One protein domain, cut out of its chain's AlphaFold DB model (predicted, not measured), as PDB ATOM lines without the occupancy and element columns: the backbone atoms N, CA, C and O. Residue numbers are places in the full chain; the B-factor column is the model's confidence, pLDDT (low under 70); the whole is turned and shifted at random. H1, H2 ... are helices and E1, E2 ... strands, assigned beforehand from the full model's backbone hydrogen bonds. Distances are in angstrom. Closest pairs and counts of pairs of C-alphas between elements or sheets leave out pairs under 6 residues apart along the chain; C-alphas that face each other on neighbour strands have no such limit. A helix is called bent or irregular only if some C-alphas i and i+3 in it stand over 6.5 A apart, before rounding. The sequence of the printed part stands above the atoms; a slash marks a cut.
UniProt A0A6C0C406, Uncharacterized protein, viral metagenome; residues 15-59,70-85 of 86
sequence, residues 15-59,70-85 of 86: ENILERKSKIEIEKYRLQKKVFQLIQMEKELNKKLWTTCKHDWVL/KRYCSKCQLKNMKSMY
ATOM      1  N   GLU A  15      -9.946  92.526 100.665       91.56
ATOM      2  CA  GLU A  15     -10.168  93.618  99.719       91.56
ATOM      3  C   GLU A  15      -9.405  93.394  98.404       91.56
ATOM      4  O   GLU A  15      -9.993  93.511  97.327       91.56
ATOM      5  N   ASN A  16      -8.136  92.980  98.478       91.56
ATOM      6  CA  ASN A  16      -7.320  92.686  97.295       91.56
ATOM      7  C   ASN A  16      -7.875  91.486  96.510       91.56
ATOM      8  O   ASN A  16      -7.940  91.513  95.276       91.56
ATOM      9  N   ILE A  17      -8.339  90.448  97.216       91.88
ATOM     10  CA  ILE A  17      -8.972  89.273  96.598       91.88
ATOM     11  C   ILE A  17     -10.256  89.682  95.864       91.88
ATOM     12  O   ILE A  17     -10.488  89.247  94.731       91.88
ATOM     13  N   LEU A  18     -11.086  90.527  96.484       93.94
ATOM     14  CA  LEU A  18     -12.339  91.007  95.901       93.94
ATOM     15  C   LEU A  18     -12.100  91.888  94.670       93.94
ATOM     16  O   LEU A  18     -12.759  91.694  93.645       93.94
ATOM     17  N   GLU A  19     -11.132  92.805  94.728       95.25
ATOM     18  CA  GLU A  19     -10.776  93.651  93.588       95.25
ATOM     19  C   GLU A  19     -10.260  92.805  92.415       95.25
ATOM     20  O   GLU A  19     -10.692  92.977  91.270       95.25
ATOM     21  N   ARG A  20      -9.382  91.833  92.688       94.12
ATOM     22  CA  ARG A  20      -8.879  90.917  91.658       94.12
ATOM     23  C   ARG A  20      -9.999  90.081  91.050       94.12
ATOM     24  O   ARG A  20     -10.054  89.947  89.829       94.12
ATOM     25  N   LYS A  21     -10.908  89.547  91.872       95.56
ATOM     26  CA  LYS A  21     -12.083  88.807  91.390       95.56
ATOM     27  C   LYS A  21     -12.918  89.670  90.441       95.56
ATOM     28  O   LYS A  21     -13.243  89.212  89.350       95.56
ATOM     29  N   SER A  22     -13.189  90.922  90.811       97.31
ATOM     30  CA  SER A  22     -13.931  91.861  89.962       97.31
ATOM     31  C   SER A  22     -13.228  92.100  88.618       97.31
ATOM     32  O   SER A  22     -13.851  91.987  87.562       97.31
ATOM     33  N   LYS A  23     -11.907  92.328  88.629       97.75
ATOM     34  CA  LYS A  23     -11.107  92.476  87.398       97.75
ATOM     35  C   LYS A  23     -11.179  91.231  86.508       97.75
ATOM     36  O   LYS A  23     -11.353  91.360  85.297       97.75
ATOM     37  N   ILE A  24     -11.090  90.036  87.098       97.75
ATOM     38  CA  ILE A  24     -11.206  88.762  86.371       97.75
ATOM     39  C   ILE A  24     -12.592  88.622  85.733       97.75
ATOM     40  O   ILE A  24     -12.694  88.201  84.584       97.75
ATOM     41  N   GLU A  25     -13.661  88.976  86.445       98.31
ATOM     42  CA  GLU A  25     -15.030  88.896  85.924       98.31
ATOM     43  C   GLU A  25     -15.261  89.859  84.753       98.31
ATOM     44  O   GLU A  25     -15.830  89.461  83.731       98.31
ATOM     45  N   ILE A  26     -14.750  91.091  84.853       98.38
ATOM     46  CA  ILE A  26     -14.793  92.079  83.766       98.38
ATOM     47  C   ILE A  26     -14.038  91.559  82.539       98.38
ATOM     48  O   ILE A  26     -14.554  91.604  81.417       98.38
ATOM     49  N   GLU A  27     -12.832  91.026  82.735       98.31
ATOM     50  CA  GLU A  27     -12.019  90.505  81.638       98.31
ATOM     51  C   GLU A  27     -12.653  89.268  80.995       98.31
ATOM     52  O   GLU A  27     -12.713  89.162  79.768       98.31
ATOM     53  N   LYS A  28     -13.218  88.366  81.803       98.25
ATOM     54  CA  LYS A  28     -13.973  87.206  81.322       98.25
ATOM     55  C   LYS A  28     -15.118  87.644  80.413       98.25
ATOM     56  O   LYS A  28     -15.255  87.109  79.312       98.25
ATOM     57  N   TYR A  29     -15.903  88.630  80.839       98.25
ATOM     58  CA  TYR A  29     -16.995  89.169  80.032       98.25
ATOM     59  C   TYR A  29     -16.488  89.775  78.713       98.25
ATOM     60  O   TYR A  29     -17.030  89.499  77.636       98.25
ATOM     61  N   ARG A  30     -15.401  90.554  78.764       98.56
ATOM     62  CA  ARG A  30     -14.771  91.148  77.576       98.56
ATOM     63  C   ARG A  30     -14.322  90.082  76.575       98.56
ATOM     64  O   ARG A  30     -14.590  90.210  75.379       98.56
ATOM     65  N   LEU A  31     -13.667  89.024  77.054       98.50
ATOM     66  CA  LEU A  31     -13.204  87.915  76.222       98.50
ATOM     67  C   LEU A  31     -14.372  87.140  75.613       98.50
ATOM     68  O   LEU A  31     -14.342  86.859  74.418       98.50
ATOM     69  N   GLN A  32     -15.430  86.867  76.380       98.38
ATOM     70  CA  GLN A  32     -16.648  86.233  75.861       98.38
ATOM     71  C   GLN A  32     -17.267  87.046  74.718       98.38
ATOM     72  O   GLN A  32     -17.598  86.492  73.667       98.38
ATOM     73  N   LYS A  33     -17.354  88.373  74.875       98.44
ATOM     74  CA  LYS A  33     -17.837  89.268  73.816       98.44
ATOM     75  C   LYS A  33     -16.945  89.213  72.574       98.44
ATOM     76  O   LYS A  33     -17.456  89.160  71.457       98.44
ATOM     77  N   LYS A  34     -15.621  89.186  72.753       98.38
ATOM     78  CA  LYS A  34     -14.661  89.088  71.644       98.38
ATOM     79  C   LYS A  34     -14.768  87.751  70.906       98.38
ATOM     80  O   LYS A  34     -14.758  87.745  69.681       98.38
ATOM     81  N   VAL A  35     -14.922  86.639  71.627       98.50
ATOM     82  CA  VAL A  35     -15.157  85.313  71.029       98.50
ATOM     83  C   VAL A  35     -16.426  85.333  70.184       98.50
ATOM     84  O   VAL A  35     -16.392  84.921  69.029       98.50
ATOM     85  N   PHE A  36     -17.521  85.885  70.712       98.25
ATOM     86  CA  PHE A  36     -18.759  86.020  69.949       98.25
ATOM     87  C   PHE A  36     -18.559  86.832  68.661       98.25
ATOM     88  O   PHE A  36     -18.985  86.398  67.594       98.25
ATOM     89  N   GLN A  37     -17.875  87.977  68.736       98.50
ATOM     90  CA  GLN A  37     -17.577  88.805  67.562       98.50
ATOM     91  C   GLN A  37     -16.746  88.051  66.517       98.50
ATOM     92  O   GLN A  37     -17.082  88.087  65.337       98.50
ATOM     93  N   LEU A  38     -15.703  87.337  66.947       98.50
ATOM     94  CA  LEU A  38     -14.855  86.544  66.057       98.50
ATOM     95  C   LEU A  38     -15.641  85.422  65.371       98.50
ATOM     96  O   LEU A  38     -15.480  85.240  64.171       98.50
ATOM     97  N   ILE A  39     -16.546  84.747  66.086       97.69
ATOM     98  CA  ILE A  39     -17.433  83.730  65.502       97.69
ATOM     99  C   ILE A  39     -18.330  84.343  64.418       97.69
ATOM    100  O   ILE A  39     -18.517  83.749  63.359       97.69
ATOM    101  N   GLN A  40     -18.893  85.536  64.644       97.75
ATOM    102  CA  GLN A  40     -19.704  86.199  63.614       97.75
ATOM    103  C   GLN A  40     -18.857  86.608  62.403       97.75
ATOM    104  O   GLN A  40     -19.273  86.403  61.265       97.75
ATOM    105  N   MET A  41     -17.653  87.137  62.632       97.88
ATOM    106  CA  MET A  41     -16.725  87.484  61.552       97.88
ATOM    107  C   MET A  41     -16.327  86.257  60.728       97.88
ATOM    108  O   MET A  41     -16.331  86.326  59.502       97.88
ATOM    109  N   GLU A  42     -16.024  85.138  61.383       96.56
ATOM    110  CA  GLU A  42     -15.720  83.866  60.730       96.56
ATOM    111  C   GLU A  42     -16.892  83.398  59.861       96.56
ATOM    112  O   GLU A  42     -16.694  83.059  58.696       96.56
ATOM    113  N   LYS A  43     -18.128  83.446  60.378       95.44
ATOM    114  CA  LYS A  43     -19.327  83.102  59.598       95.44
ATOM    115  C   LYS A  43     -19.452  83.957  58.341       95.44
ATOM    116  O   LYS A  43     -19.659  83.417  57.259       95.44
ATOM    117  N   GLU A  44     -19.296  85.271  58.461       96.31
ATOM    118  CA  GLU A  44     -19.397  86.183  57.318       96.31
ATOM    119  C   GLU A  44     -18.260  85.988  56.305       96.31
ATOM    120  O   GLU A  44     -18.486  86.043  55.093       96.31
ATOM    121  N   LEU A  45     -17.043  85.696  56.770       96.75
ATOM    122  CA  LEU A  45     -15.932  85.320  55.894       96.75
ATOM    123  C   LEU A  45     -16.219  84.009  55.164       96.75
ATOM    124  O   LEU A  45     -16.023  83.941  53.954       96.75
ATOM    125  N   ASN A  46     -16.748  83.005  55.857       96.12
ATOM    126  CA  ASN A  46     -17.103  81.724  55.257       96.12
ATOM    127  C   ASN A  46     -18.210  81.875  54.207       96.12
ATOM    128  O   ASN A  46     -18.097  81.301  53.127       96.12
ATOM    129  N   LYS A  47     -19.223  82.718  54.450       95.62
ATOM    130  CA  LYS A  47     -20.235  83.069  53.435       95.62
ATOM    131  C   LYS A  47     -19.608  83.711  52.195       95.62
ATOM    132  O   LYS A  47     -19.923  83.332  51.068       95.62
ATOM    133  N   LYS A  48     -18.682  84.659  52.380       95.94
ATOM    134  CA  LYS A  48     -17.964  85.307  51.267       95.94
ATOM    135  C   LYS A  48     -17.070  84.328  50.512       95.94
ATOM    136  O   LYS A  48     -17.045  84.340  49.284       95.94
ATOM    137  N   LEU A  49     -16.344  83.465  51.216       96.38
ATOM    138  CA  LEU A  49     -15.519  82.424  50.606       96.38
ATOM    139  C   LEU A  49     -16.376  81.430  49.826       96.38
ATOM    140  O   LEU A  49     -15.986  81.022  48.736       96.38
ATOM    141  N   TRP A  50     -17.560  81.086  50.333       95.56
ATOM    142  CA  TRP A  50     -18.492  80.208  49.637       95.56
ATOM    143  C   TRP A  50     -18.909  80.764  48.269       95.56
ATOM    144  O   TRP A  50     -18.991  80.005  47.306       95.56
ATOM    145  N   THR A  51     -19.140  82.073  48.158       94.50
ATOM    146  CA  THR A  51     -19.587  82.699  46.904       94.50
ATOM    147  C   THR A  51     -18.447  83.085  45.963       94.50
ATOM    148  O   THR A  51     -18.657  83.145  44.754       94.50
ATOM    149  N   THR A  52     -17.247  83.344  46.486       96.56
ATOM    150  CA  THR A  52     -16.108  83.844  45.693       96.56
ATOM    151  C   THR A  52     -15.092  82.769  45.319       96.56
ATOM    152  O   THR A  52     -14.411  82.890  44.298       96.56
ATOM    153  N   CYS A  53     -14.965  81.706  46.115       95.88
ATOM    154  CA  CYS A  53     -14.022  80.636  45.832       95.88
ATOM    155  C   CYS A  53     -14.518  79.769  44.668       95.88
ATOM    156  O   CYS A  53     -15.648  79.285  44.653       95.88
ATOM    157  N   LYS A  54     -13.626  79.497  43.709       96.19
ATOM    158  CA  LYS A  54     -13.808  78.417  42.733       96.19
ATOM    159  C   LYS A  54     -13.475  77.093  43.416       96.19
ATOM    160  O   LYS A  54     -12.321  76.642  43.357       96.19
ATOM    161  N   HIS A  55     -14.467  76.556  44.125       94.19
ATOM    162  CA  HIS A  55     -14.306  75.393  44.992       94.19
ATOM    163  C   HIS A  55     -13.738  74.187  44.254       94.19
ATOM    164  O   HIS A  55     -14.128  73.889  43.127       94.19
ATOM    165  N   ASP A  56     -12.824  73.500  44.928       95.50
ATOM    166  CA  ASP A  56     -12.202  72.263  44.475       95.50
ATOM    167  C   ASP A  56     -12.465  71.181  45.526       95.50
ATOM    168  O   ASP A  56     -11.816  71.140  46.572       95.50
ATOM    169  N   TRP A  57     -13.519  70.395  45.301       94.44
ATOM    170  CA  TRP A  57     -14.087  69.495  46.301       94.44
ATOM    171  C   TRP A  57     -13.340  68.166  46.359       94.44
ATOM    172  O   TRP A  57     -13.485  67.324  45.472       94.44
ATOM    173  N   VAL A  58     -12.643  67.938  47.465       93.06
ATOM    174  CA  VAL A  58     -11.942  66.690  47.770       93.06
ATOM    175  C   VAL A  58     -12.678  65.901  48.850       93.06
ATOM    176  O   VAL A  58     -13.369  66.477  49.692       93.06
ATOM    177  N   LEU A  59     -12.566  64.573  48.798       90.62
ATOM    178  CA  LEU A  59     -13.178  63.676  49.776       90.62
ATOM    179  C   LEU A  59     -12.314  63.607  51.045       90.62
ATOM    180  O   LEU A  59     -11.109  63.390  50.980       90.62
ATOM    181  N   LYS A  70     -18.649  64.839  53.849       83.69
ATOM    182  CA  LYS A  70     -17.434  64.140  53.407       83.69
ATOM    183  C   LYS A  70     -16.635  64.907  52.368       83.69
ATOM    184  O   LYS A  70     -15.565  64.454  52.004       83.69
ATOM    185  N   ARG A  71     -17.118  66.036  51.851       89.25
ATOM    186  CA  ARG A  71     -16.351  66.849  50.900       89.25
ATOM    187  C   ARG A  71     -15.978  68.182  51.512       89.25
ATOM    188  O   ARG A  71     -16.821  68.839  52.121       89.25
ATOM    189  N   TYR A  72     -14.735  68.589  51.313       92.69
ATOM    190  CA  TYR A  72     -14.255  69.922  51.658       92.69
ATOM    191  C   TYR A  72     -13.504  70.530  50.480       92.69
ATOM    192  O   TYR A  72     -13.042  69.820  49.588       92.69
ATOM    193  N   CYS A  73     -13.436  71.854  50.434       94.19
ATOM    194  CA  CYS A  73     -12.682  72.553  49.411       94.19
ATOM    195  C   CYS A  73     -11.194  72.530  49.777       94.19
ATOM    196  O   CYS A  73     -10.824  73.034  50.835       94.19
ATOM    197  N   SER A  74     -10.325  72.031  48.899       95.56
ATOM    198  CA  SER A  74      -8.870  71.983  49.128       95.56
ATOM    199  C   SER A  74      -8.242  73.370  49.365       95.56
ATOM    200  O   SER A  74      -7.208  73.491  50.022       95.56
ATOM    201  N   LYS A  75      -8.884  74.435  48.866       96.19
ATOM    202  CA  LYS A  75      -8.403  75.824  48.940       96.19
ATOM    203  C   LYS A  75      -8.912  76.561  50.173       96.19
ATOM    204  O   LYS A  75      -8.122  77.091  50.943       96.19
ATOM    205  N   CYS A  76     -10.234  76.637  50.335       94.44
ATOM    206  CA  CYS A  76     -10.866  77.430  51.394       94.44
ATOM    207  C   CYS A  76     -11.321  76.595  52.594       94.44
ATOM    208  O   CYS A  76     -11.826  77.164  53.555       94.44
ATOM    209  N   GLN A  77     -11.160  75.268  52.539       93.31
ATOM    210  CA  GLN A  77     -11.446  74.324  53.626       93.31
ATOM    211  C   GLN A  77     -12.913  74.288  54.092       93.31
ATOM    212  O   GLN A  77     -13.252  73.569  55.030       93.31
ATOM    213  N   LEU A  78     -13.816  75.000  53.405       93.50
ATOM    214  CA  LEU A  78     -15.253  74.904  53.642       93.50
ATOM    215  C   LEU A  78     -15.752  73.501  53.301       93.50
ATOM    216  O   LEU A  78     -15.225  72.858  52.393       93.50
ATOM    217  N   LYS A  79     -16.777  73.031  54.007       92.00
ATOM    218  CA  LYS A  79     -17.443  71.755  53.725       92.00
ATOM    219  C   LYS A  79     -18.449  71.949  52.593       92.00
ATOM    220  O   LYS A  79     -18.987  73.039  52.436       92.00
ATOM    221  N   ASN A  80     -18.730  70.921  51.796       90.19
ATOM    222  CA  ASN A  80     -19.681  71.013  50.680       90.19
ATOM    223  C   ASN A  80     -21.147  70.969  51.159       90.19
ATOM    224  O   ASN A  80     -21.925  70.102  50.768       90.19
ATOM    225  N   MET A  81     -21.523  71.907  52.029       89.00
ATOM    226  CA  MET A  81     -22.854  72.003  52.618       89.00
ATOM    227  C   MET A  81     -23.358  73.440  52.515       89.00
ATOM    228  O   MET A  81     -23.133  74.275  53.388       89.00
ATOM    229  N   LYS A  82     -24.068  73.730  51.422       86.31
ATOM    230  CA  LYS A  82     -24.523  75.084  51.075       86.31
ATOM    231  C   LYS A  82     -25.322  75.756  52.202       86.31
ATOM    232  O   LYS A  82     -25.139  76.942  52.442       86.31
ATOM    233  N   SER A  83     -26.166  75.010  52.917       88.25
ATOM    234  CA  SER A  83     -26.999  75.526  54.016       88.25
ATOM    235  C   SER A  83     -26.209  76.078  55.207       88.25
ATOM    236  O   SER A  83     -26.780  76.795  56.018       88.25
ATOM    237  N   MET A  84     -24.907  75.795  55.315       85.62
ATOM    238  CA  MET A  84     -24.047  76.396  56.340       85.62
ATOM    239  C   MET A  84     -23.608  77.829  55.995       85.62
ATOM    240  O   MET A  84     -23.065  78.520  56.858       85.62
ATOM    241  N   TYR A  85     -23.814  78.267  54.748       89.19
ATOM    242  CA  TYR A  85     -23.227  79.491  54.191       89.19
ATOM    243  C   TYR A  85     -24.229  80.381  53.430       89.19
ATOM    244  O   TYR A  85     -23.802  81.330  52.770       89.19
TER     245      TYR A  85
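Overview. This is residues 15 to 59 and 70 to 85 of the 86 residues of an uncharacterized protein of viral metagenome (UniProt A0A6C0C406). One long helix, H1, makes a straight shaft, and a small head sits at its far end, where two very short strands, E1 and E2, pair side by side and the closing stretch, residues 74 to 85, folds back toward the last turns of H1. Residues 15 to 42 of H1 stand free and make most of the length, while the body without them is small. The 61 printed residues hold one named helix and two named strands, in the order H1, E1, E2 along the chain; the sheet has the order E1 - E2 and is antiparallel, and the class is mostly helix. The whole is extended, with a radius of gyration of the C-alphas of 19.1 A, and the C-alphas span 59 by 20 by 18 A along their three main axes.

Arrangement. From the first printed residue the backbone runs through H1, residues 15 to 52, in which every O i to N i+4 pair is within hydrogen-bond range. A tight link of 4 residues joins H1 to E1, residues 57 to 59. E2, residues 71 to 73, is the antiparallel neighbour of E1, with 138 degrees between their N-to-C directions. The C-alphas of Trp 57 and Cys 73 face each other at 4.6 A, and so do those of Leu 59 and Arg 71, also at 4.6 A. Across the pair, N 58 and O 72 are 2.9 A apart and N 72 and O 58 are 3.0 A apart, both within hydrogen-bond range. H1 and E2 are apart, with no C-alpha of the one within 8 A of the other.

Along the chain. H1 has 38 residues and measures 55.2 A from C-alpha 15 at (-10.168, 93.618, 99.719) to C-alpha 52 at (-16.108, 83.844, 45.693); it is not bent. E1 has 3 residues, Trp 57 to Leu 59, and is 6.8 A long from first to last C-alpha. E2 has 3 residues, Arg 71 to Cys 73, is 6.9 A long and ends with C-alpha 73 at (-12.682, 72.553, 49.411). Residues 74 to 85 hold no named element.

Size, cuts and confidence. The two C-alphas farthest apart, those of Glu 15 and Asp 56, are 59.3 A apart. Without residues 15 to 42, the body has 33 residues and spans 24 by 17 by 10 A. Residues 60 to 69, in the link from E1 to E2, are not printed, and C-alphas 59 and 70 are 5.6 A apart across this cut. The one link between named elements that is printed whole, H1 to E1, is tight. The mean pLDDT of the printed part is 94.9, and no printed residue is under 70.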